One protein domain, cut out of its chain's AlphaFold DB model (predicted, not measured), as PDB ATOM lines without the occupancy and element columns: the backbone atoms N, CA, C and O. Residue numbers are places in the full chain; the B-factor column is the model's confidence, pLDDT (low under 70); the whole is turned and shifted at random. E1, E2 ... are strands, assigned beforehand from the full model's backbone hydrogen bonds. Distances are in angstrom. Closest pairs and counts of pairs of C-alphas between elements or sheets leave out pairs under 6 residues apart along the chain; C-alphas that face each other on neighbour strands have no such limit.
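AT A GLANCE: This is residues 64 to 234 of the 267 residues of an uncharacterized protein of Microbacterium sp. NIBRBAC000506063 (UniProt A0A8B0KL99). The chain is wound in stacked turns, a solenoid whose two broad sides are parallel sheets face to face, 9.9 A apart centre to centre; each turn runs along one side and back along the other. A short third side, E4 and E7, covers one end of the gap between the sheets in the earlier turns, while in the later turns the links E8 to E9, E9 to E10 and E11 to E12 are long, residues 145 to 169 form a wide loop, and E14 lies beyond the last turns. The printed part has 171 residues, no named helix and fourteen named strands, E1 to E14 in order, which hold 71 of the residues, under half; the class is all strand. The sheets, all parallel, have the orders E1 E3 E6 E9 E11 E13, E2 E5 E8 E10 E12 and E4 E7. The whole is compact, with a radius of gyration of the C-alphas of 15.9 A and spans of 41 by 40 by 34 A.

IN THESE COORDINATES: E1, residues 66 to 70, begins at C-alpha 66 at (-25.170, -114.116, -31.594). E2, residues 78 to 84, is 19.4 A long. E3, residues 88 to 92, runs on into E4, residues 95 to 97, at 93 degrees. E5, residues 100 to 106, is also 19.4 A long. E6, residues 110 to 114, runs on into E7, residues 117 to 119, at 91 degrees. E8 holds residues 122 to 125 and E9 residues 140 to 144. E10, residues 170 to 173, has its C-alpha 170 at (-23.198, -126.997, -14.549). E11 holds residues 180 to 184, E12 residues 196 to 201 with a length of 16.3 A, and E13 residues 212 to 216. E14, residues 223 to 229, is 18.5 A long and ends at C-alpha 229 at (-24.113, -122.631, 1.425).

HOW THE PARTS SIT: In the largest sheet, with edge strands E1 and E13, E1 and E3 are parallel at 2 degrees, with N 67 and O 88 within hydrogen-bond range at 2.8 A. E6 and E9 are parallel at 4 degrees, with N 111 and O 140 at 2.8 A. E11 and E13 are parallel at 11 degrees, with N 181 and O 212 at 2.9 A. This sheet forms a sandwich, two sheets face to face, with the sheet E2 E5 E8 E10 E12; their strands stand at 22 degrees. In that second sheet, twisted with C-alphas up to 4.2 A off its best plane, E2 and E5 are parallel at 0 degrees, with N 101 and O 78 at 2.8 A. E8 and E10 are parallel at 13 degrees, with N 171 and O 122 at 2.8 A. Across the sandwich, the closest C-alphas of E2 and E3 are those of Ala 82 and Val 89, 7.4 A apart; for E11 and E12 they are those of Val 181 and Val 200, at 7.6 A. E4 and E7 are parallel at 5 degrees, with N 96 and O 117 at 2.9 A. Residues 73 to 74 pair with residues 95 to 96 of E4, and residues 147 to 148 with residues 117 to 118 of E7, both parallel. E14 pairs with no named strand and is apart from E12; it is only just apart from E13, with 8.3 A between their closest C-alphas.

THE WHOLE: The C-alphas of Pro 191 and Gly 234, the two farthest apart, are 45.6 A from each other. The printed part has no cut. The links E8 to E9, E9 to E10 and E11 to E12 are long, with 14, 25 and 11 residues. The mean pLDDT of the printed part is 80.0, and 52 residues are under 70, among them residues 150 to 155, 185 to 196 and 217 to 234.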
ATOM      1  N   ASP A  64     -24.247-106.265 -30.428       97.12
ATOM      2  CA  ASP A  64     -25.231-107.242 -29.945       97.12
ATOM      3  C   ASP A  64     -25.043-108.544 -30.746       97.12
ATOM      4  O   ASP A  64     -25.562-108.700 -31.860       97.12
ATOM      5  N   ASP A  65     -24.242-109.464 -30.221       97.75
ATOM      6  CA  ASP A  65     -23.739-110.627 -30.938       97.75
ATOM      7  C   ASP A  65     -24.623-111.868 -30.760       97.75
ATOM      8  O   ASP A  65     -25.412-112.034 -29.828       97.75
ATOM      9  N   THR A  66     -24.504-112.816 -31.689       98.25
ATOM     10  CA  THR A  66     -25.170-114.116 -31.594       98.25
ATOM     11  C   THR A  66     -24.201-115.257 -31.864       98.25
ATOM     12  O   THR A  66     -23.681-115.414 -32.969       98.25
ATOM     13  N   VAL A  67     -24.032-116.139 -30.883       98.50
ATOM     14  CA  VAL A  67     -23.280-117.391 -30.995       98.50
ATOM     15  C   VAL A  67     -24.245-118.570 -30.940       98.50
ATOM     16  O   VAL A  67     -24.940-118.777 -29.951       98.50
ATOM     17  N   TRP A  68     -24.260-119.396 -31.981       98.12
ATOM     18  CA  TRP A  68     -25.113-120.575 -32.074       98.12
ATOM     19  C   TRP A  68     -24.296-121.821 -32.413       98.12
ATOM     20  O   TRP A  68     -23.727-121.950 -33.498       98.12
ATOM     21  N   LEU A  69     -24.265-122.766 -31.476       98.06
ATOM     22  CA  LEU A  69     -23.819-124.136 -31.699       98.06
ATOM     23  C   LEU A  69     -25.059-125.033 -31.775       98.06
ATOM     24  O   LEU A  69     -25.807-125.138 -30.800       98.06
ATOM     25  N   ASP A  70     -25.279-125.672 -32.923       98.00
ATOM     26  CA  ASP A  70     -26.337-126.665 -33.118       98.00
ATOM     27  C   ASP A  70     -25.755-128.001 -33.576       98.00
ATOM     28  O   ASP A  70     -24.814-128.054 -34.375       98.00
ATOM     29  N   GLN A  71     -26.290-129.092 -33.031       97.25
ATOM     30  CA  GLN A  71     -25.926-130.474 -33.372       97.25
ATOM     31  C   GLN A  71     -24.408-130.740 -33.404       97.25
ATOM     32  O   GLN A  71     -23.924-131.575 -34.174       97.25
ATOM     33  N   SER A  72     -23.640-130.011 -32.594       97.12
ATOM     34  CA  SER A  72     -22.181-129.961 -32.687       97.12
ATOM     35  C   SER A  72     -21.509-130.695 -31.527       97.12
ATOM     36  O   SER A  72     -22.029-130.759 -30.416       97.12
ATOM     37  N   THR A  73     -20.327-131.260 -31.768       96.31
ATOM     38  CA  THR A  73     -19.491-131.895 -30.741       96.31
ATOM     39  C   THR A  73     -18.145-131.192 -30.656       96.31
ATOM     40  O   THR A  73     -17.433-131.111 -31.658       96.31
ATOM     41  N   VAL A  74     -17.749-130.764 -29.459       94.94
ATOM     42  CA  VAL A  74     -16.405-130.248 -29.168       94.94
ATOM     43  C   VAL A  74     -15.708-131.216 -28.217       94.94
ATOM     44  O   VAL A  74     -16.254-131.553 -27.173       94.94
ATOM     45  N   VAL A  75     -14.532-131.717 -28.601       89.50
ATOM     46  CA  VAL A  75     -13.799-132.745 -27.836       89.50
ATOM     47  C   VAL A  75     -12.863-132.143 -26.777       89.50
ATOM     48  O   VAL A  75     -12.480-132.827 -25.831       89.50
ATOM     49  N   GLY A  76     -12.446-130.889 -26.964       88.69
ATOM     50  CA  GLY A  76     -11.656-130.140 -25.993       88.69
ATOM     51  C   GLY A  76     -12.489-129.122 -25.220       88.69
ATOM     52  O   GLY A  76     -13.650-128.867 -25.533       88.69
ATOM     53  N   GLY A  77     -11.848-128.482 -24.242       91.75
ATOM     54  CA  GLY A  77     -12.467-127.391 -23.504       91.75
ATOM     55  C   GLY A  77     -12.954-126.265 -24.417       91.75
ATOM     56  O   GLY A  77     -12.335-125.954 -25.442       91.75
ATOM     57  N   THR A  78     -14.083-125.678 -24.038       97.00
ATOM     58  CA  THR A  78     -14.764-124.634 -24.807       97.00
ATOM     59  C   THR A  78     -14.751-123.330 -24.032       97.00
ATOM     60  O   THR A  78     -15.051-123.308 -22.844       97.00
ATOM     61  N   ARG A  79     -14.420-122.229 -24.700       97.94
ATOM     62  CA  ARG A  79     -14.502-120.886 -24.134       97.94
ATOM     63  C   ARG A  79     -15.271-119.978 -25.083       97.94
ATOM     64  O   ARG A  79     -14.853-119.825 -26.229       97.94
ATOM     65  N   ILE A  80     -16.374-119.404 -24.618       98.50
ATOM     66  CA  ILE A  80     -17.185-118.436 -25.368       98.50
ATOM     67  C   ILE A  80     -17.181-117.120 -24.595       98.50
ATOM     68  O   ILE A  80     -17.505-117.115 -23.412       98.50
ATOM     69  N   GLU A  81     -16.783-116.040 -25.255       97.81
ATOM     70  CA  GLU A  81     -16.782-114.664 -24.747       97.81
ATOM     71  C   GLU A  81     -17.655-113.834 -25.696       97.81
ATOM     72  O   GLU A  81     -17.201-113.570 -26.810       97.81
ATOM     73  N   ALA A  82     -18.894-113.492 -25.324       96.62
ATOM     74  CA  ALA A  82     -19.755-112.741 -26.243       96.62
ATOM     75  C   ALA A  82     -19.331-111.254 -26.306       96.62
ATOM     76  O   ALA A  82     -18.907-110.783 -27.357       96.62
ATOM     77  N   GLY A  83     -19.072-110.630 -25.156       94.88
ATOM     78  CA  GLY A  83     -18.231-109.430 -25.097       94.88
ATOM     79  C   GLY A  83     -18.973-108.196 -24.610       94.88
ATOM     80  O   GLY A  83     -19.349-108.174 -23.450       94.88
ATOM     81  N   ASP A  84     -19.043-107.121 -25.387       94.56
ATOM     82  CA  ASP A  84     -19.748-105.892 -25.007       94.56
ATOM     83  C   ASP A  84     -21.031-105.765 -25.852       94.56
ATOM     84  O   ASP A  84     -20.918-105.519 -27.046       94.56
ATOM     85  N   GLY A  85     -22.219-105.768 -25.258       95.44
ATOM     86  CA  GLY A  85     -23.498-105.695 -25.975       95.44
ATOM     87  C   GLY A  85     -24.554-106.567 -25.308       95.44
ATOM     88  O   GLY A  85     -24.257-107.229 -24.324       95.44
ATOM     89  N   ASP A  86     -25.787-106.533 -25.814       97.56
ATOM     90  CA  ASP A  86     -26.831-107.463 -25.368       97.56
ATOM     91  C   ASP A  86     -26.737-108.744 -26.224       97.56
ATOM     92  O   ASP A  86     -27.280-108.814 -27.335       97.56
ATOM     93  N   ASP A  87     -26.029-109.757 -25.726       98.31
ATOM     94  CA  ASP A  87     -25.603-110.911 -26.515       98.31
ATOM     95  C   ASP A  87     -26.508-112.145 -26.364       98.31
ATOM     96  O   ASP A  87     -27.198-112.368 -25.364       98.31
ATOM     97  N   ILE A  88     -26.471-113.035 -27.362       98.69
ATOM     98  CA  ILE A  88     -27.153-114.335 -27.320       98.69
ATOM     99  C   ILE A  88     -26.163-115.476 -27.550       98.69
ATOM    100  O   ILE A  88     -25.603-115.629 -28.634       98.69
ATOM    101  N   VAL A  89     -26.051-116.387 -26.582       98.69
ATOM    102  CA  VAL A  89     -25.292-117.639 -26.715       98.69
ATOM    103  C   VAL A  89     -26.232-118.840 -26.625       98.69
ATOM    104  O   VAL A  89     -26.821-119.116 -25.583       98.69
ATOM    105  N   SER A  90     -26.360-119.610 -27.705       98.50
ATOM    106  CA  SER A  90     -27.234-120.784 -27.782       98.50
ATOM    107  C   SER A  90     -26.463-122.069 -28.078       98.50
ATOM    108  O   SER A  90     -25.810-122.206 -29.113       98.50
ATOM    109  N   LEU A  91     -26.578-123.042 -27.171       98.38
ATOM    110  CA  LEU A  91     -26.052-124.397 -27.310       98.38
ATOM    111  C   LEU A  91     -27.230-125.367 -27.389       98.38
ATOM    112  O   LEU A  91     -27.820-125.758 -26.374       98.38
ATOM    113  N   THR A  92     -27.560-125.764 -28.614       97.44
ATOM    114  CA  THR A  92     -28.680-126.658 -28.921       97.44
ATOM    115  C   THR A  92     -28.135-127.994 -29.425       97.44
ATOM    116  O   THR A  92     -27.225-128.018 -30.250       97.44
ATOM    117  N   HIS A  93     -28.614-129.123 -28.890       96.12
ATOM    118  CA  HIS A  93     -28.154-130.470 -29.279       96.12
ATOM    119  C   HIS A  93     -26.623-130.629 -29.290       96.12
ATOM    120  O   HIS A  93     -26.060-131.350 -30.116       96.12
ATOM    121  N   THR A  94     -25.933-129.909 -28.409       97.00
ATOM    122  CA  THR A  94     -24.480-129.766 -28.453       97.00
ATOM    123  C   THR A  94     -23.840-130.656 -27.400       97.00
ATOM    124  O   THR A  94     -24.327-130.768 -26.280       97.00
ATOM    125  N   THR A  95     -22.741-131.317 -27.752       95.62
ATOM    126  CA  THR A  95     -21.927-132.099 -26.815       95.62
ATOM    127  C   THR A  95     -20.599-131.398 -26.576       95.62
ATOM    128  O   THR A  95     -19.793-131.294 -27.500       95.62
ATOM    129  N   LEU A  96     -20.350-130.954 -25.346       95.19
ATOM    130  CA  LEU A  96     -19.054-130.411 -24.935       95.19
ATOM    131  C   LEU A  96     -18.323-131.442 -24.080       95.19
ATOM    132  O   LEU A  96     -18.842-131.882 -23.053       95.19
ATOM    133  N   ILE A  97     -17.133-131.838 -24.513       91.31
ATOM    134  CA  ILE A  97     -16.261-132.770 -23.800       91.31
ATOM    135  C   ILE A  97     -15.073-131.967 -23.277       91.31
ATOM    136  O   ILE A  97     -14.360-131.325 -24.043       91.31
ATOM    137  N   GLY A  98     -14.856-132.015 -21.967       88.69
ATOM    138  CA  GLY A  98     -13.900-131.159 -21.276       88.69
ATOM    139  C   GLY A  98     -14.529-129.897 -20.689       88.69
ATOM    140  O   GLY A  98     -15.696-129.569 -20.917       88.69
ATOM    141  N   ASP A  99     -13.735-129.209 -19.874       91.12
ATOM    142  CA  ASP A  99     -14.211-128.060 -19.111       91.12
ATOM    143  C   ASP A  99     -14.576-126.896 -20.035       91.12
ATOM    144  O   ASP A  99     -13.873-126.602 -21.005       91.12
ATOM    145  N   SER A 100     -15.700-126.251 -19.740       95.19
ATOM    146  CA  SER A 100     -16.282-125.218 -20.585       95.19
ATOM    147  C   SER A 100     -16.632-123.970 -19.784       95.19
ATOM    148  O   SER A 100     -17.177-124.055 -18.683       95.19
ATOM    149  N   GLU A 101     -16.338-122.809 -20.351       97.38
ATOM    150  CA  GLU A 101     -16.669-121.507 -19.785       97.38
ATOM    151  C   GLU A 101     -17.414-120.668 -20.826       97.38
ATOM    152  O   GLU A 101     -16.970-120.535 -21.967       97.38
ATOM    153  N   ILE A 102     -18.546-120.106 -20.423       98.38
ATOM    154  CA  ILE A 102     -19.357-119.196 -21.230       98.38
ATOM    155  C   ILE A 102     -19.470-117.900 -20.439       98.38
ATOM    156  O   ILE A 102     -19.853-117.934 -19.272       98.38
ATOM    157  N   PHE A 103     -19.109-116.787 -21.061       97.31
ATOM    158  CA  PHE A 103     -19.249-115.441 -20.518       97.31
ATOM    159  C   PHE A 103     -20.267-114.719 -21.392       97.31
ATOM    160  O   PHE A 103     -20.073-114.718 -22.612       97.31
ATOM    161  N   GLY A 104     -21.322-114.175 -20.775       95.06
ATOM    162  CA  GLY A 104     -22.223-113.223 -21.424       95.06
ATOM    163  C   GLY A 104     -21.395-112.022 -21.842       95.06
ATOM    164  O   GLY A 104     -20.919-111.968 -22.970       95.06
ATOM    165  N   GLY A 105     -20.990-111.193 -20.889       94.88
ATOM    166  CA  GLY A 105     -20.260-109.998 -21.260       94.88
ATOM    167  C   GLY A 105     -20.658-108.792 -20.441       94.88
ATOM    168  O   GLY A 105     -20.889-108.875 -19.241       94.88
ATOM    169  N   PHE A 106     -20.623-107.627 -21.068       94.19
ATOM    170  CA  PHE A 106     -21.262-106.436 -20.543       94.19
ATOM    171  C   PHE A 106     -22.540-106.171 -21.328       94.19
ATOM    172  O   PHE A 106     -22.438-105.791 -22.484       94.19
ATOM    173  N   GLY A 107     -23.688-106.176 -20.667       94.31
ATOM    174  CA  GLY A 107     -24.978-105.910 -21.306       94.31
ATOM    175  C   GLY A 107     -26.007-106.885 -20.764       94.31
ATOM    176  O   GLY A 107     -25.696-107.624 -19.842       94.31
ATOM    177  N   ASP A 108     -27.237-106.833 -21.252       96.25
ATOM    178  CA  ASP A 108     -28.276-107.763 -20.811       96.25
ATOM    179  C   ASP A 108     -28.222-109.028 -21.691       96.25
ATOM    180  O   ASP A 108     -28.782-109.053 -22.792       96.25
ATOM    181  N   ASP A 109     -27.573-110.093 -21.208       97.62
ATOM    182  CA  ASP A 109     -27.248-111.258 -22.036       97.62
ATOM    183  C   ASP A 109     -28.236-112.424 -21.895       97.62
ATOM    184  O   ASP A 109     -28.897-112.639 -20.871       97.62
ATOM    185  N   VAL A 110     -28.308-113.264 -22.933       98.31
ATOM    186  CA  VAL A 110     -29.118-114.488 -22.942       98.31
ATOM    187  C   VAL A 110     -28.277-115.718 -23.268       98.31
ATOM    188  O   VAL A 110     -27.800-115.900 -24.387       98.31
ATOM    189  N   VAL A 111     -28.212-116.665 -22.329       98.38
ATOM    190  CA  VAL A 111     -27.582-117.976 -22.535       98.38
ATOM    191  C   VAL A 111     -28.631-119.085 -22.542       98.38
ATOM    192  O   VAL A 111     -29.351-119.297 -21.567       98.38
ATOM    193  N   VAL A 112     -28.699-119.851 -23.631       98.06
ATOM    194  CA  VAL A 112     -29.645-120.961 -23.806       98.06
ATOM    195  C   VAL A 112     -28.901-122.285 -23.931       98.06
ATOM    196  O   VAL A 112     -28.134-122.493 -24.869       98.06
ATOM    197  N   LEU A 113     -29.191-123.219 -23.028       96.38
ATOM    198  CA  LEU A 113     -28.698-124.594 -23.049       96.38
ATOM    199  C   LEU A 113     -29.883-125.542 -23.259       96.38
ATOM    200  O   LEU A 113     -30.700-125.739 -22.356       96.38
ATOM    201  N   PHE A 114     -29.982-126.138 -24.446       93.81
ATOM    202  CA  PHE A 114     -31.133-126.951 -24.839       93.81
ATOM    203  C   PHE A 114     -30.710-128.303 -25.414       93.81
ATOM    204  O   PHE A 114     -29.964-128.357 -26.388       93.81
ATOM    205  N   GLU A 115     -31.189-129.402 -24.825       91.19
ATOM    206  CA  GLU A 115     -30.891-130.771 -25.297       91.19
ATOM    207  C   GLU A 115     -29.389-131.066 -25.464       91.19
ATOM    208  O   GLU A 115     -28.975-131.854 -26.313       91.19
ATOM    209  N   SER A 116     -28.556-130.417 -24.649       93.00
ATOM    210  CA  SER A 116     -27.096-130.486 -24.735       93.00
ATOM    211  C   SER A 116     -26.502-131.429 -23.686       93.00
ATOM    212  O   SER A 116     -27.077-131.642 -22.617       93.00
ATOM    213  N   THR A 117     -25.344-132.013 -23.994       91.12
ATOM    214  CA  THR A 117     -24.600-132.926 -23.116       91.12
ATOM    215  C   THR A 117     -23.265-132.314 -22.696       91.12
ATOM    216  O   THR A 117     -22.495-131.870 -23.546       91.12
ATOM    217  N   PHE A 118     -22.961-132.346 -21.400       90.81
ATOM    218  CA  PHE A 118     -21.713-131.834 -20.833       90.81
ATOM    219  C   PHE A 118     -20.902-132.964 -20.193       90.81
ATOM    220  O   PHE A 118     -21.338-133.579 -19.219       90.81
ATOM    221  N   ASP A 119     -19.714-133.227 -20.730       89.44
ATOM    222  CA  ASP A 119     -18.723-134.170 -20.199       89.44
ATOM    223  C   ASP A 119     -17.472-133.426 -19.712       89.44
ATOM    224  O   ASP A 119     -16.340-133.678 -20.123       89.44
ATOM    225  N   GLY A 120     -17.710-132.439 -18.857       85.81
ATOM    226  CA  GLY A 120     -16.712-131.629 -18.170       85.81
ATOM    227  C   GLY A 120     -17.393-130.639 -17.231       85.81
ATOM    228  O   GLY A 120     -18.623-130.500 -17.244       85.81
ATOM    229  N   GLN A 121     -16.610-129.951 -16.404       87.69
ATOM    230  CA  GLN A 121     -17.132-128.848 -15.605       87.69
ATOM    231  C   GLN A 121     -17.562-127.726 -16.551       87.69
ATOM    232  O   GLN A 121     -16.740-127.211 -17.301       87.69
ATOM    233  N   THR A 122     -18.829-127.322 -16.509       92.69
ATOM    234  CA  THR A 122     -19.322-126.203 -17.321       92.69
ATOM    235  C   THR A 122     -19.697-125.051 -16.410       92.69
ATOM    236  O   THR A 122     -20.395-125.259 -15.418       92.69
ATOM    237  N   THR A 123     -19.231-123.847 -16.724       93.44
ATOM    238  CA  THR A 123     -19.601-122.635 -15.994       93.44
ATOM    239  C   THR A 123     -20.114-121.568 -16.950       93.44
ATOM    240  O   THR A 123     -19.463-121.270 -17.946       93.44
ATOM    241  N   VAL A 124     -21.270-120.997 -16.630       96.12
ATOM    242  CA  VAL A 124     -21.828-119.806 -17.274       96.12
ATOM    243  C   VAL A 124     -21.654-118.636 -16.315       96.12
ATOM    244  O   VAL A 124     -22.022-118.750 -15.146       96.12
ATOM    245  N   TYR A 125     -21.091-117.541 -16.800       93.44
ATOM    246  CA  TYR A 125     -20.976-116.267 -16.106       93.44
ATOM    247  C   TYR A 125     -21.840-115.237 -16.825       93.44
ATOM    248  O   TYR A 125     -21.822-115.212 -18.055       93.44
ATOM    249  N   GLY A 126     -22.558-114.414 -16.061       89.75
ATOM    250  CA  GLY A 126     -23.223-113.223 -16.594       89.75
ATOM    251  C   GLY A 126     -22.208-112.252 -17.193       89.75
ATOM    252  O   GLY A 126     -22.196-111.995 -18.385       89.75
ATOM    253  N   GLY A 127     -21.207-111.876 -16.397       91.00
ATOM    254  CA  GLY A 127     -20.177-110.928 -16.799       91.00
ATOM    255  C   GLY A 127     -19.041-111.446 -17.688       91.00
ATOM    256  O   GLY A 127     -18.879-112.647 -17.923       91.00
ATOM    257  N   PRO A 128     -18.122-110.542 -18.091       91.94
ATOM    258  CA  PRO A 128     -17.068-110.822 -19.074       91.94
ATOM    259  C   PRO A 128     -15.910-111.659 -18.508       91.94
ATOM    260  O   PRO A 128     -14.949-111.996 -19.204       91.94
ATOM    261  N   SER A 129     -15.915-111.937 -17.201       90.31
ATOM    262  CA  SER A 129     -14.878-112.731 -16.547       90.31
ATOM    263  C   SER A 129     -15.372-113.323 -15.232       90.31
ATOM    264  O   SER A 129     -16.271-112.787 -14.598       90.31
ATOM    265  N   ALA A 130     -14.675-114.337 -14.717       85.75
ATOM    266  CA  ALA A 130     -14.955-114.889 -13.389       85.75
ATOM    267  C   ALA A 130     -14.703-113.891 -12.230       85.75
ATOM    268  O   ALA A 130     -15.011-114.184 -11.073       85.75
ATOM    269  N   ALA A 131     -14.092-112.730 -12.501       79.88
ATOM    270  CA  ALA A 131     -13.840-111.711 -11.495       79.88
ATOM    271  C   ALA A 131     -15.089-110.858 -11.227       79.88
ATOM    272  O   ALA A 131     -15.792-110.446 -12.137       79.88
ATOM    273  N   LEU A 132     -15.302-110.503  -9.956       67.12
ATOM    274  CA  LEU A 132     -16.468-109.741  -9.477       67.12
ATOM    275  C   LEU A 132     -16.345-108.224  -9.725       67.12
ATOM    276  O   LEU A 132     -16.510-107.428  -8.792       67.12
ATOM    277  N   ALA A 133     -15.933-107.818 -10.925       59.81
ATOM    278  CA  ALA A 133     -15.644-106.425 -11.254       59.81
ATOM    279  C   ALA A 133     -16.195-106.048 -12.632       59.81
ATOM    280  O   ALA A 133     -15.832-106.665 -13.625       59.81
ATOM    281  N   GLY A 134     -16.995-104.984 -12.678       63.47
ATOM    282  CA  GLY A 134     -17.719-104.559 -13.880       63.47
ATOM    283  C   GLY A 134     -19.210-104.433 -13.580       63.47
ATOM    284  O   GLY A 134     -19.633-104.829 -12.499       63.47
ATOM    285  N   ALA A 135     -19.967-103.818 -14.484       68.00
ATOM    286  CA  ALA A 135     -21.424-103.899 -14.492       68.00
ATOM    287  C   ALA A 135     -21.788-104.722 -15.727       68.00
ATOM    288  O   ALA A 135     -21.491-104.276 -16.827       68.00
ATOM    289  N   ASP A 136     -22.330-105.907 -15.504       76.19
ATOM    290  CA  ASP A 136     -22.574-106.991 -16.457       76.19
ATOM    291  C   ASP A 136     -24.053-107.133 -16.847       76.19
ATOM    292  O   ASP A 136     -24.414-108.149 -17.389       76.19
ATOM    293  N   GLY A 137     -24.882-106.105 -16.605       87.31
ATOM    294  CA  GLY A 137     -26.301-106.081 -17.000       87.31
ATOM    295  C   GLY A 137     -27.209-107.047 -16.229       87.31
ATOM    296  O   GLY A 137     -26.841-107.532 -15.162       87.31
ATOM    297  N   ASP A 138     -28.450-107.196 -16.695       92.38
ATOM    298  CA  ASP A 138     -29.473-108.100 -16.160       92.38
ATOM    299  C   ASP A 138     -29.591-109.353 -17.061       92.38
ATOM    300  O   ASP A 138     -30.293-109.334 -18.074       92.38
ATOM    301  N   ASP A 139     -28.977-110.471 -16.662       93.62
ATOM    302  CA  ASP A 139     -28.830-111.639 -17.542       93.62
ATOM    303  C   ASP A 139     -29.925-112.699 -17.403       93.62
ATOM    304  O   ASP A 139     -30.535-112.907 -16.345       93.62
ATOM    305  N   LEU A 140     -30.111-113.476 -18.469       95.12
ATOM    306  CA  LEU A 140     -31.018-114.616 -18.536       95.12
ATOM    307  C   LEU A 140     -30.288-115.904 -18.932       95.12
ATOM    308  O   LEU A 140     -29.767-116.032 -20.034       95.12
ATOM    309  N   VAL A 141     -30.372-116.934 -18.085       95.06
ATOM    310  CA  VAL A 141     -29.908-118.288 -18.424       95.06
ATOM    311  C   VAL A 141     -31.071-119.272 -18.452       95.06
ATOM    312  O   VAL A 141     -31.731-119.506 -17.440       95.06
ATOM    313  N   ILE A 142     -31.300-119.894 -19.608       93.75
ATOM    314  CA  ILE A 142     -32.334-120.911 -19.815       93.75
ATOM    315  C   ILE A 142     -31.668-122.274 -19.984       93.75
ATOM    316  O   ILE A 142     -30.912-122.504 -20.926       93.75
ATOM    317  N   VAL A 143     -32.005-123.213 -19.107       90.94
ATOM    318  CA  VAL A 143     -31.531-124.598 -19.144       90.94
ATOM    319  C   VAL A 143     -32.716-125.523 -19.348       90.94
ATOM    320  O   VAL A 143     -33.650-125.533 -18.552       90.94
ATOM    321  N   THR A 144     -32.696-126.327 -20.405       86.56
ATOM    322  CA  THR A 144     -33.781-127.264 -20.710       86.56
ATOM    323  C   THR A 144     -33.232-128.581 -21.236       86.56
ATOM    324  O   THR A 144     -32.520-128.611 -22.239       86.56
ATOM    325  N   ARG A 145     -33.622-129.690 -20.594       82.44
ATOM    326  CA  ARG A 145     -33.335-131.062 -21.060       82.44
ATOM    327  C   ARG A 145     -31.849-131.342 -21.313       82.44
ATOM    328  O   ARG A 145     -31.488-131.942 -22.317       82.44
ATOM    329  N   ILE A 146     -30.975-130.896 -20.417       85.25
ATOM    330  CA  ILE A 146     -29.534-131.160 -20.529       85.25
ATOM    331  C   ILE A 146     -29.154-132.508 -19.912       85.25
ATOM    332  O   ILE A 146     -29.837-133.009 -19.026       85.25
ATOM    333  N   THR A 147     -28.025-133.069 -20.332       83.69
ATOM    334  CA  THR A 147     -27.393-134.222 -19.677       83.69
ATOM    335  C   THR A 147     -26.009-133.825 -19.175       83.69
ATOM    336  O   THR A 147     -25.183-133.359 -19.953       83.69
ATOM    337  N   ILE A 148     -25.714-134.037 -17.893       82.50
ATOM    338  CA  ILE A 148     -24.359-133.866 -17.353       82.50
ATOM    339  C   ILE A 148     -23.782-135.256 -17.113       82.50
ATOM    340  O   ILE A 148     -24.279-136.013 -16.279       82.50
ATOM    341  N   LEU A 149     -22.746-135.619 -17.869       82.00
ATOM    342  CA  LEU A 149     -22.079-136.896 -17.669       82.00
ATOM    343  C   LEU A 149     -21.273-136.861 -16.367       82.00
ATOM    344  O   LEU A 149     -20.716-135.821 -16.010       82.00
ATOM    345  N   PRO A 150     -21.183-137.990 -15.646       69.19
ATOM    346  CA  PRO A 150     -20.379-138.097 -14.443       69.19
ATOM    347  C   PRO A 150     -18.906-138.105 -14.852       69.19
ATOM    348  O   PRO A 150     -18.297-139.160 -15.019       69.19
ATOM    349  N   GLY A 151     -18.336-136.921 -15.053       63.75
ATOM    350  CA  GLY A 151     -16.905-136.775 -15.251       63.75
ATOM    351  C   GLY A 151     -16.190-137.219 -13.992       63.75
ATOM    352  O   GLY A 151     -16.595-136.904 -12.877       63.75
ATOM    353  N   THR A 152     -15.141-138.007 -14.168       57.91
ATOM    354  CA  THR A 152     -14.297-138.503 -13.082       57.91
ATOM    355  C   THR A 152     -13.065-137.620 -12.944       57.91
ATOM    356  O   THR A 152     -11.948-138.142 -12.870       57.91
ATOM    357  N   ARG A 153     -13.235-136.288 -12.980       66.62
ATOM    358  CA  ARG A 153     -12.119-135.377 -12.704       66.62
ATOM    359  C   ARG A 153     -11.561-135.755 -11.344       66.62
ATOM    360  O   ARG A 153     -12.316-135.914 -10.398       66.62
ATOM    361  N   ILE A 154     -10.259-135.948 -11.253       67.38
ATOM    362  CA  ILE A 154      -9.625-136.233  -9.974       67.38
ATOM    363  C   ILE A 154      -9.289-134.896  -9.323       67.38
ATOM    364  O   ILE A 154      -8.783-134.013 -10.012       67.38
ATOM    365  N   GLY A 155      -9.615-134.732  -8.040       62.12
ATOM    366  CA  GLY A 155      -9.254-133.519  -7.311       62.12
ATOM    367  C   GLY A 155      -7.751-133.297  -7.268       62.12
ATOM    368  O   GLY A 155      -6.958-134.246  -7.317       62.12
ATOM    369  N   ASP A 156      -7.378-132.022  -7.229       73.44
ATOM    370  CA  ASP A 156      -5.988-131.608  -7.298       73.44
ATOM    371  C   ASP A 156      -5.272-131.913  -5.980       73.44
ATOM    372  O   ASP A 156      -5.858-131.919  -4.893       73.44
ATOM    373  N   ALA A 157      -3.959-132.130  -6.067       66.06
ATOM    374  CA  ALA A 157      -3.146-132.434  -4.897       66.06
ATOM    375  C   ALA A 157      -3.270-131.335  -3.824       66.06
ATOM    376  O   ALA A 157      -2.895-130.181  -4.051       66.06
ATOM    377  N   GLY A 158      -3.739-131.710  -2.630       66.69
ATOM    378  CA  GLY A 158      -3.912-130.799  -1.496       66.69
ATOM    379  C   GLY A 158      -5.271-130.101  -1.369       66.69
ATOM    380  O   GLY A 158      -5.428-129.315  -0.429       66.69
ATOM    381  N   ASP A 159      -6.250-130.380  -2.236       62.34
ATOM    382  CA  ASP A 159      -7.648-130.003  -1.995       62.34
ATOM    383  C   ASP A 159      -8.415-131.091  -1.201       62.34
ATOM    384  O   ASP A 159      -7.866-132.121  -0.805       62.34
ATOM    385  N   ALA A 160      -9.693-130.844  -0.888       69.31
ATOM    386  CA  ALA A 160     -10.523-131.791  -0.130       69.31
ATOM    387  C   ALA A 160     -10.877-133.079  -0.908       69.31
ATOM    388  O   ALA A 160     -11.412-134.021  -0.320       69.31
ATOM    389  N   PHE A 161     -10.594-133.103  -2.207       59.62
ATOM    390  CA  PHE A 161     -10.900-134.151  -3.168       59.62
ATOM    391  C   PHE A 161      -9.632-134.737  -3.818       59.62
ATOM    392  O   PHE A 161      -9.754-135.454  -4.807       59.62
ATOM    393  N   ASP A 162      -8.436-134.487  -3.271       77.12
ATOM    394  CA  ASP A 162      -7.155-135.015  -3.764       77.12
ATOM    395  C   ASP A 162      -7.232-136.531  -4.015       77.12
ATOM    396  O   ASP A 162      -7.476-137.329  -3.101       77.12
ATOM    397  N   GLY A 163      -7.063-136.935  -5.277       71.44
ATOM    398  CA  GLY A 163      -7.124-138.343  -5.676       71.44
ATOM    399  C   GLY A 163      -8.537-138.946  -5.729       71.44
ATOM    400  O   GLY A 163      -8.674-140.137  -6.021       71.44
ATOM    401  N   LEU A 164      -9.585-138.159  -5.468       70.44
ATOM    402  CA  LEU A 164     -10.987-138.571  -5.481       70.44
ATOM    403  C   LEU A 164     -11.719-138.052  -6.730       70.44
ATOM    404  O   LEU A 164     -11.432-136.947  -7.188       70.44
ATOM    405  N   PRO A 165     -12.694-138.813  -7.265       67.69
ATOM    406  CA  PRO A 165     -13.571-138.323  -8.320       67.69
ATOM    407  C   PRO A 165     -14.392-137.113  -7.862       67.69
ATOM    408  O   PRO A 165     -15.047-137.149  -6.819       67.69
ATOM    409  N   ILE A 166     -14.397-136.077  -8.689       69.88
ATOM    410  CA  ILE A 166     -15.234-134.890  -8.608       69.88
ATOM    411  C   ILE A 166     -16.233-134.979  -9.750       69.88
ATOM    412  O   ILE A 166     -15.841-135.051 -10.910       69.88
ATOM    413  N   GLN A 167     -17.515-134.962  -9.401       73.12
ATOM    414  CA  GLN A 167     -18.611-134.955 -10.360       73.12
ATOM    415  C   GLN A 167     -18.583-133.666 -11.188       73.12
ATOM    416  O   GLN A 167     -18.371-132.579 -10.643       73.12
ATOM    417  N   ASN A 168     -18.842-133.779 -12.489       79.62
ATOM    418  CA  ASN A 168     -19.105-132.609 -13.320       79.62
ATOM    419  C   ASN A 168     -20.339-131.868 -12.810       79.62
ATOM    420  O   ASN A 168     -21.318-132.476 -12.372       79.62
ATOM    421  N   THR A 169     -20.302-130.547 -12.911       81.62
ATOM    422  CA  THR A 169     -21.440-129.699 -12.576       81.62
ATOM    423  C   THR A 169     -21.645-128.670 -13.676       81.62
ATOM    424  O   THR A 169     -20.690-128.285 -14.357       81.62
ATOM    425  N   LEU A 170     -22.889-128.230 -13.842       88.12
ATOM    426  CA  LEU A 170     -23.198-126.997 -14.549       88.12
ATOM    427  C   LEU A 170     -23.337-125.906 -13.496       88.12
ATOM    428  O   LEU A 170     -24.306-125.891 -12.740       88.12
ATOM    429  N   ARG A 171     -22.372-125.000 -13.436       87.75
ATOM    430  CA  ARG A 171     -22.443-123.809 -12.601       87.75
ATOM    431  C   ARG A 171     -22.953-122.638 -13.435       87.75
ATOM    432  O   ARG A 171     -22.490-122.424 -14.545       87.75
ATOM    433  N   ILE A 172     -23.878-121.867 -12.889       89.12
ATOM    434  CA  ILE A 172     -24.388-120.624 -13.454       89.12
ATOM    435  C   ILE A 172     -24.172-119.553 -12.397       89.12
ATOM    436  O   ILE A 172     -24.665-119.677 -11.275       89.12
ATOM    437  N   ASP A 173     -23.404-118.530 -12.735       85.19
ATOM    438  CA  ASP A 173     -23.091-117.408 -11.867       85.19
ATOM    439  C   ASP A 173     -23.557-116.118 -12.533       85.19
ATOM    440  O   ASP A 173     -22.872-115.593 -13.403       85.19
ATOM    441  N   GLY A 174     -24.723-115.612 -12.129       82.00
ATOM    442  CA  GLY A 174     -25.272-114.377 -12.701       82.00
ATOM    443  C   GLY A 174     -24.450-113.130 -12.363       82.00
ATOM    444  O   GLY A 174     -24.638-112.097 -12.966       82.00
ATOM    445  N   GLN A 175     -23.514-113.205 -11.409       85.62
ATOM    446  CA  GLN A 175     -22.683-112.058 -11.026       85.62
ATOM    447  C   GLN A 175     -23.517-110.813 -10.640       85.62
ATOM    448  O   GLN A 175     -24.317-110.960  -9.704       85.62
ATOM    449  N   ASN A 176     -23.248-109.598 -11.153       82.12
ATOM    450  CA  ASN A 176     -24.019-108.403 -10.744       82.12
ATOM    451  C   ASN A 176     -25.329-108.282 -11.534       82.12
ATOM    452  O   ASN A 176     -25.712-109.207 -12.224       82.12
ATOM    453  N   GLY A 177     -26.080-107.201 -11.305       82.38
ATOM    454  CA  GLY A 177     -27.403-107.024 -11.899       82.38
ATOM    455  C   GLY A 177     -28.472-107.982 -11.370       82.38
ATOM    456  O   GLY A 177     -28.321-108.641 -10.330       82.38
ATOM    457  N   SER A 178     -29.620-107.966 -12.037       84.12
ATOM    458  CA  SER A 178     -30.815-108.739 -11.705       84.12
ATOM    459  C   SER A 178     -30.966-109.920 -12.648       84.12
ATOM    460  O   SER A 178     -31.652-109.838 -13.660       84.12
ATOM    461  N   ASN A 179     -30.385-111.052 -12.268       83.81
ATOM    462  CA  ASN A 179     -30.323-112.196 -13.167       83.81
ATOM    463  C   ASN A 179     -31.507-113.145 -12.995       83.81
ATOM    464  O   ASN A 179     -32.009-113.384 -11.885       83.81
ATOM    465  N   HIS A 180     -31.922-113.757 -14.095       88.56
ATOM    466  CA  HIS A 180     -32.906-114.822 -14.124       88.56
ATOM    467  C   HIS A 180     -32.275-116.131 -14.581       88.56
ATOM    468  O   HIS A 180     -31.650-116.204 -15.632       88.56
ATOM    469  N   VAL A 181     -32.503-117.200 -13.822       86.12
ATOM    470  CA  VAL A 181     -32.176-118.555 -14.263       86.12
ATOM    471  C   VAL A 181     -33.445-119.390 -14.301       86.12
ATOM    472  O   VAL A 181     -34.125-119.557 -13.287       86.12
ATOM    473  N   GLU A 182     -33.750-119.944 -15.469       86.75
ATOM    474  CA  GLU A 182     -34.841-120.890 -15.668       86.75
ATOM    475  C   GLU A 182     -34.271-122.285 -15.919       86.75
ATOM    476  O   GLU A 182     -33.565-122.517 -16.899       86.75
ATOM    477  N   VAL A 183     -34.590-123.236 -15.040       84.44
ATOM    478  CA  VAL A 183     -34.158-124.631 -15.159       84.44
ATOM    479  C   VAL A 183     -35.365-125.531 -15.366       84.44
ATOM    480  O   VAL A 183     -36.257-125.617 -14.523       84.44
ATOM    481  N   THR A 184     -35.364-126.259 -16.472       76.88
ATOM    482  CA  THR A 184     -36.390-127.234 -16.828       76.88
ATOM    483  C   THR A 184     -35.787-128.636 -16.829       76.88
ATOM    484  O   THR A 184     -34.924-128.946 -17.655       76.88
ATOM    485  N   VAL A 185     -36.236-129.467 -15.885       63.19
ATOM    486  CA  VAL A 185     -35.596-130.754 -15.537       63.19
ATOM    487  C   VAL A 185     -36.317-131.976 -16.108       63.19
ATOM    488  O   VAL A 185     -35.747-133.061 -16.142       63.19
ATOM    489  N   TRP A 186     -37.537-131.793 -16.615       59.28
ATOM    490  CA  TRP A 186     -38.326-132.862 -17.225       59.28
ATOM    491  C   TRP A 186     -37.859-133.173 -18.653       59.28
ATOM    492  O   TRP A 186     -37.392-132.287 -19.371       59.28
ATOM    493  N   GLY A 187     -38.033-134.422 -19.099       49.03
ATOM    494  CA  GLY A 187     -37.689-134.854 -20.463       49.03
ATOM    495  C   GLY A 187     -36.198-135.118 -20.714       49.03
ATOM    496  O   GLY A 187     -35.781-135.179 -21.871       49.03
ATOM    497  N   ILE A 188     -35.396-135.270 -19.657       54.31
ATOM    498  CA  ILE A 188     -34.064-135.872 -19.765       54.31
ATOM    499  C   ILE A 188     -34.281-137.381 -19.951       54.31
ATOM    500  O   ILE A 188     -34.441-138.118 -18.981       54.31
ATOM    501  N   ASP A 189     -34.315-137.851 -21.201       51.41
ATOM    502  CA  ASP A 189     -34.326-139.286 -21.528       51.41
ATOM    503  C   ASP A 189     -32.936-139.898 -21.253       51.41
ATOM    504  O   ASP A 189     -32.276-140.421 -22.154       51.41
ATOM    505  N   ASP A 190     -32.447-139.818 -20.008       57.66
ATOM    506  CA  ASP A 190     -31.245-140.543 -19.606       57.66
ATOM    507  C   ASP A 190     -31.627-141.987 -19.235       57.66
ATOM    508  O   ASP A 190     -32.171-142.227 -18.151       57.66
ATOM    509  N   PRO A 191     -31.299-142.992 -20.073       58.06
ATOM    510  CA  PRO A 191     -31.612-144.392 -19.787       58.06
ATOM    511  C   PRO A 191     -30.908-144.935 -18.534       58.06
ATOM    512  O   PRO A 191     -31.197-146.055 -18.112       58.06
ATOM    513  N   LEU A 192     -29.958-144.187 -17.966       60.56
ATOM    514  CA  LEU A 192     -29.189-144.569 -16.786       60.56
ATOM    515  C   LEU A 192     -29.574-143.782 -15.526       60.56
ATOM    516  O   LEU A 192     -28.942-144.010 -14.496       60.56
ATOM    517  N   ALA A 193     -30.603-142.922 -15.597       60.31
ATOM    518  CA  ALA A 193     -31.162-142.173 -14.464       60.31
ATOM    519  C   ALA A 193     -30.086-141.477 -13.609       60.31
ATOM    520  O   ALA A 193     -30.030-141.638 -12.389       60.31
ATOM    521  N   ARG A 194     -29.154-140.770 -14.257       63.06
ATOM    522  CA  ARG A 194     -28.041-140.134 -13.549       63.06
ATOM    523  C   ARG A 194     -28.476-138.852 -12.843       63.06
ATOM    524  O   ARG A 194     -29.304-138.092 -13.335       63.06
ATOM    525  N   GLU A 195     -27.843-138.582 -11.704       65.56
ATOM    526  CA  GLU A 195     -28.015-137.333 -10.961       65.56
ATOM    527  C   GLU A 195     -27.398-136.154 -11.728       65.56
ATOM    528  O   GLU A 195     -26.224-136.194 -12.107       65.56
ATOM    529  N   THR A 196     -28.182-135.090 -11.910       68.75
ATOM    530  CA  THR A 196     -27.742-133.847 -12.549       68.75
ATOM    531  C   THR A 196     -27.477-132.790 -11.477       68.75
ATOM    532  O   THR A 196     -28.331-132.478 -10.649       68.75
ATOM    533  N   HIS A 197     -26.272-132.220 -11.471       71.62
ATOM    534  CA  HIS A 197     -25.903-131.187 -10.508       71.62
ATOM    535  C   HIS A 197     -25.779-129.831 -11.201       71.62
ATOM    536  O   HIS A 197     -24.837-129.592 -11.960       71.62
ATOM    537  N   ILE A 198     -26.742-128.952 -10.916       76.12
ATOM    538  CA  ILE A 198     -26.749-127.560 -11.360       76.12
ATOM    539  C   ILE A 198     -26.508-126.673 -10.137       76.12
ATOM    540  O   ILE A 198     -27.141-126.822  -9.094       76.12
ATOM    541  N   GLU A 199     -25.563-125.751 -10.235       74.31
ATOM    542  CA  GLU A 199     -25.286-124.772  -9.194       74.31
ATOM    543  C   GLU A 199     -25.661-123.391  -9.714       74.31
ATOM    544  O   GLU A 199     -25.049-122.918 -10.659       74.31
ATOM    545  N   VAL A 200     -26.645-122.730  -9.102       79.19
ATOM    546  CA  VAL A 200     -27.026-121.360  -9.464       79.19
ATOM    547  C   VAL A 200     -26.562-120.414  -8.367       79.19
ATOM    548  O   VAL A 200     -26.916-120.568  -7.202       79.19
ATOM    549  N   VAL A 201     -25.740-119.436  -8.717       72.38
ATOM    550  CA  VAL A 201     -25.152-118.487  -7.771       72.38
ATOM    551  C   VAL A 201     -25.279-117.073  -8.333       72.38
ATOM    552  O   VAL A 201     -25.323-116.874  -9.538       72.38
ATOM    553  N   GLY A 202     -25.369-116.081  -7.452       73.44
ATOM    554  CA  GLY A 202     -25.170-114.677  -7.806       73.44
ATOM    555  C   GLY A 202     -24.053-114.130  -6.934       73.44
ATOM    556  O   GLY A 202     -24.291-113.789  -5.774       73.44
ATOM    557  N   THR A 203     -22.819-114.143  -7.438       73.50
ATOM    558  CA  THR A 203     -21.640-113.684  -6.677       73.50
ATOM    559  C   THR A 203     -21.392-112.178  -6.763       73.50
ATOM    560  O   THR A 203     -20.466-111.677  -6.112       73.50
ATOM    561  N   GLY A 204     -22.208-111.454  -7.531       68.62
ATOM    562  CA  GLY A 204     -22.081-110.019  -7.725       68.62
ATOM    563  C   GLY A 204     -22.147-109.206  -6.441       68.62
ATOM    564  O   GLY A 204     -22.567-109.648  -5.368       68.62
ATOM    565  N   ARG A 205     -21.678-107.969  -6.563       75.31
ATOM    566  CA  ARG A 205     -21.580-106.991  -5.480       75.31
ATOM    567  C   ARG A 205     -22.655-105.916  -5.551       75.31
ATOM    568  O   ARG A 205     -22.656-105.055  -4.670       75.31
ATOM    569  N   ASP A 206     -23.524-105.938  -6.561       70.50
ATOM    570  CA  ASP A 206     -24.629-104.990  -6.665       70.50
ATOM    571  C   ASP A 206     -25.639-105.219  -5.523       70.50
ATOM    572  O   ASP A 206     -26.287-106.265  -5.465       70.50
ATOM    573  N   PRO A 207     -25.789-104.262  -4.587       62.50
ATOM    574  CA  PRO A 207     -26.723-104.402  -3.476       62.50
ATOM    575  C   PRO A 207     -28.199-104.297  -3.894       62.50
ATOM    576  O   PRO A 207     -29.066-104.532  -3.048       62.50
ATOM    577  N   PHE A 208     -28.494-103.899  -5.138       69.75
ATOM    578  CA  PHE A 208     -29.854-103.746  -5.660       69.75
ATOM    579  C   PHE A 208     -30.269-104.842  -6.643       69.75
ATOM    580  O   PHE A 208     -31.470-104.969  -6.887       69.75
ATOM    581  N   GLY A 209     -29.322-105.640  -7.138       61.19
ATOM    582  CA  GLY A 209     -29.581-106.759  -8.034       61.19
ATOM    583  C   GLY A 209     -30.539-107.776  -7.416       61.19
ATOM    584  O   GLY A 209     -30.376-108.206  -6.265       61.19
ATOM    585  N   ILE A 210     -31.575-108.148  -8.166       70.31
ATOM    586  CA  ILE A 210     -32.539-109.169  -7.752       70.31
ATOM    587  C   ILE A 210     -32.334-110.408  -8.615       70.31
ATOM    588  O   ILE A 210     -32.780-110.457  -9.753       70.31
ATOM    589  N   ASN A 211     -31.742-111.447  -8.028       68.56
ATOM    590  CA  ASN A 211     -31.607-112.740  -8.691       68.56
ATOM    591  C   ASN A 211     -32.855-113.604  -8.480       68.56
ATOM    592  O   ASN A 211     -33.387-113.704  -7.367       68.56
ATOM    593  N   THR A 212     -33.304-114.264  -9.539       70.94
ATOM    594  CA  THR A 212     -34.481-115.134  -9.536       70.94
ATOM    595  C   THR A 212     -34.147-116.492 -10.147       70.94
ATOM    596  O   THR A 212     -33.431-116.580 -11.136       70.94
ATOM    597  N   LEU A 213     -34.658-117.564  -9.537       80.94
ATOM    598  CA  LEU A 213     -34.495-118.941 -10.002       80.94
ATOM    599  C   LEU A 213     -35.876-119.583 -10.147       80.94
ATOM    600  O   LEU A 213     -36.599-119.720  -9.155       80.94
ATOM    601  N   THR A 214     -36.216-119.992 -11.365       74.25
ATOM    602  CA  THR A 214     -37.402-120.797 -11.674       74.25
ATOM    603  C   THR A 214     -36.973-122.234 -11.935       74.25
ATOM    604  O   THR A 214     -36.041-122.471 -12.698       74.25
ATOM    605  N   ILE A 215     -37.659-123.203 -11.320       76.62
ATOM    606  CA  ILE A 215     -37.426-124.632 -11.562       76.62
ATOM    607  C   ILE A 215     -38.740-125.276 -11.999       76.62
ATOM    608  O   ILE A 215     -39.705-125.311 -11.231       76.62
ATOM    609  N   ASN A 216     -38.760-125.801 -13.221       71.75
ATOM    610  CA  ASN A 216     -39.887-126.511 -13.811       71.75
ATOM    611  C   ASN A 216     -39.642-128.027 -13.730       71.75
ATOM    612  O   ASN A 216     -38.974-128.603 -14.591       71.75
ATOM    613  N   ALA A 217     -40.201-128.647 -12.689       65.25
ATOM    614  CA  ALA A 217     -40.133-130.077 -12.369       65.25
ATOM    615  C   ALA A 217     -41.545-130.685 -12.451       65.25
ATOM    616  O   ALA A 217     -42.263-130.774 -11.451       65.25
ATOM    617  N   ALA A 218     -42.031-130.881 -13.679       51.59
ATOM    618  CA  ALA A 218     -43.452-131.097 -13.960       51.59
ATOM    619  C   ALA A 218     -43.834-132.571 -14.196       51.59
ATOM    620  O   ALA A 218     -45.026-132.849 -14.360       51.59
ATOM    621  N   ASP A 219     -42.875-133.501 -14.223       57.06
ATOM    622  CA  ASP A 219     -43.117-134.935 -14.380       57.06
ATOM    623  C   ASP A 219     -42.607-135.763 -13.181       57.06
ATOM    624  O   ASP A 219     -41.996-135.253 -12.253       57.06
ATOM    625  N   GLY A 220     -42.991-137.046 -13.159       57.75
ATOM    626  CA  GLY A 220     -42.401-138.105 -12.326       57.75
ATOM    627  C   GLY A 220     -42.056-137.815 -10.852       57.75
ATOM    628  O   GLY A 220     -42.775-137.123 -10.130       57.75
ATOM    629  N   ASP A 221     -40.972-138.468 -10.415       57.44
ATOM    630  CA  ASP A 221     -40.351-138.382  -9.089       57.44
ATOM    631  C   ASP A 221     -39.188-137.367  -9.123       57.44
ATOM    632  O   ASP A 221     -38.037-137.698  -8.839       57.44
ATOM    633  N   ASP A 222     -39.465-136.122  -9.514       57.53
ATOM    634  CA  ASP A 222     -38.459-135.058  -9.489       57.53
ATOM    635  C   ASP A 222     -38.107-134.663  -8.045       57.53
ATOM    636  O   ASP A 222     -38.974-134.307  -7.235       57.53
ATOM    637  N   VAL A 223     -36.812-134.653  -7.716       61.12
ATOM    638  CA  VAL A 223     -36.317-134.145  -6.428       61.12
ATOM    639  C   VAL A 223     -35.482-132.893  -6.658       61.12
ATOM    640  O   VAL A 223     -34.394-132.945  -7.227       61.12
ATOM    641  N   VAL A 224     -35.982-131.762  -6.153       64.69
ATOM    642  CA  VAL A 224     -35.272-130.477  -6.136       64.69
ATOM    643  C   VAL A 224     -34.763-130.203  -4.724       64.69
ATOM    644  O   VAL A 224     -35.543-129.961  -3.798       64.69
ATOM    645  N   LEU A 225     -33.443-130.218  -4.545       62.34
ATOM    646  CA  LEU A 225     -32.794-129.892  -3.278       62.34
ATOM    647  C   LEU A 225     -32.236-128.474  -3.331       62.34
ATOM    648  O   LEU A 225     -31.251-128.208  -4.016       62.34
ATOM    649  N   LEU A 226     -32.823-127.579  -2.538       64.81
ATOM    650  CA  LEU A 226     -32.272-126.249  -2.296       64.81
ATOM    651  C   LEU A 226     -31.412-126.293  -1.032       64.81
ATOM    652  O   LEU A 226     -31.931-126.469   0.074       64.81
ATOM    653  N   ARG A 227     -30.096-126.125  -1.170       54.34
ATOM    654  CA  ARG A 227     -29.167-126.081  -0.028       54.34
ATOM    655  C   ARG A 227     -28.581-124.682   0.128       54.34
ATOM    656  O   ARG A 227     -28.035-124.114  -0.813       54.34
ATOM    657  N   SER A 228     -28.658-124.138   1.343       47.41
ATOM    658  CA  SER A 228     -27.917-122.928   1.695       47.41
ATOM    659  C   SER A 228     -26.443-123.280   1.875       47.41
ATOM    660  O   SER A 228     -26.113-124.132   2.705       47.41
ATOM    661  N   VAL A 229     -25.557-122.601   1.161       46.50
ATOM    662  CA  VAL A 229     -24.113-122.631   1.425       46.50
ATOM    663  C   VAL A 229     -23.692-121.330   2.102       46.50
ATOM    664  O   VAL A 229     -24.199-120.254   1.791       46.50
ATOM    665  N   ALA A 230     -22.798-121.430   3.083       40.38
ATOM    666  CA  ALA A 230     -22.242-120.266   3.754       40.38
ATOM    667  C   ALA A 230     -21.016-119.783   2.977       40.38
ATOM    668  O   ALA A 230     -20.015-120.495   2.948       40.38
ATOM    669  N   PHE A 231     -21.038-118.571   2.421       47.50
ATOM    670  CA  PHE A 231     -19.782-117.889   2.129       47.50
ATOM    671  C   PHE A 231     -19.917-116.366   2.148       47.50
ATOM    672  O   PHE A 231     -20.661-115.798   1.361       47.50
ATOM    673  N   LEU A 232     -19.181-115.725   3.066       39.47
ATOM    674  CA  LEU A 232     -18.168-114.712   2.742       39.47
ATOM    675  C   LEU A 232     -17.342-114.364   4.002       39.47
ATOM    676  O   LEU A 232     -17.864-113.774   4.955       39.47
ATOM    677  N   PRO A 233     -16.033-114.677   4.022       38.38
ATOM    678  CA  PRO A 233     -15.088-114.092   4.963       38.38
ATOM    679  C   PRO A 233     -15.031-112.572   4.756       38.38
ATOM    680  O   PRO A 233     -14.622-112.097   3.701       38.38
ATOM    681  N   GLY A 234     -15.435-111.808   5.775       39.44
ATOM    682  CA  GLY A 234     -15.315-110.345   5.801       39.44
ATOM    683  C   GLY A 234     -16.623-109.549   5.755       39.44
ATOM    684  O   GLY A 234     -16.554-108.327   5.838       39.44
TER     685      GLY A 234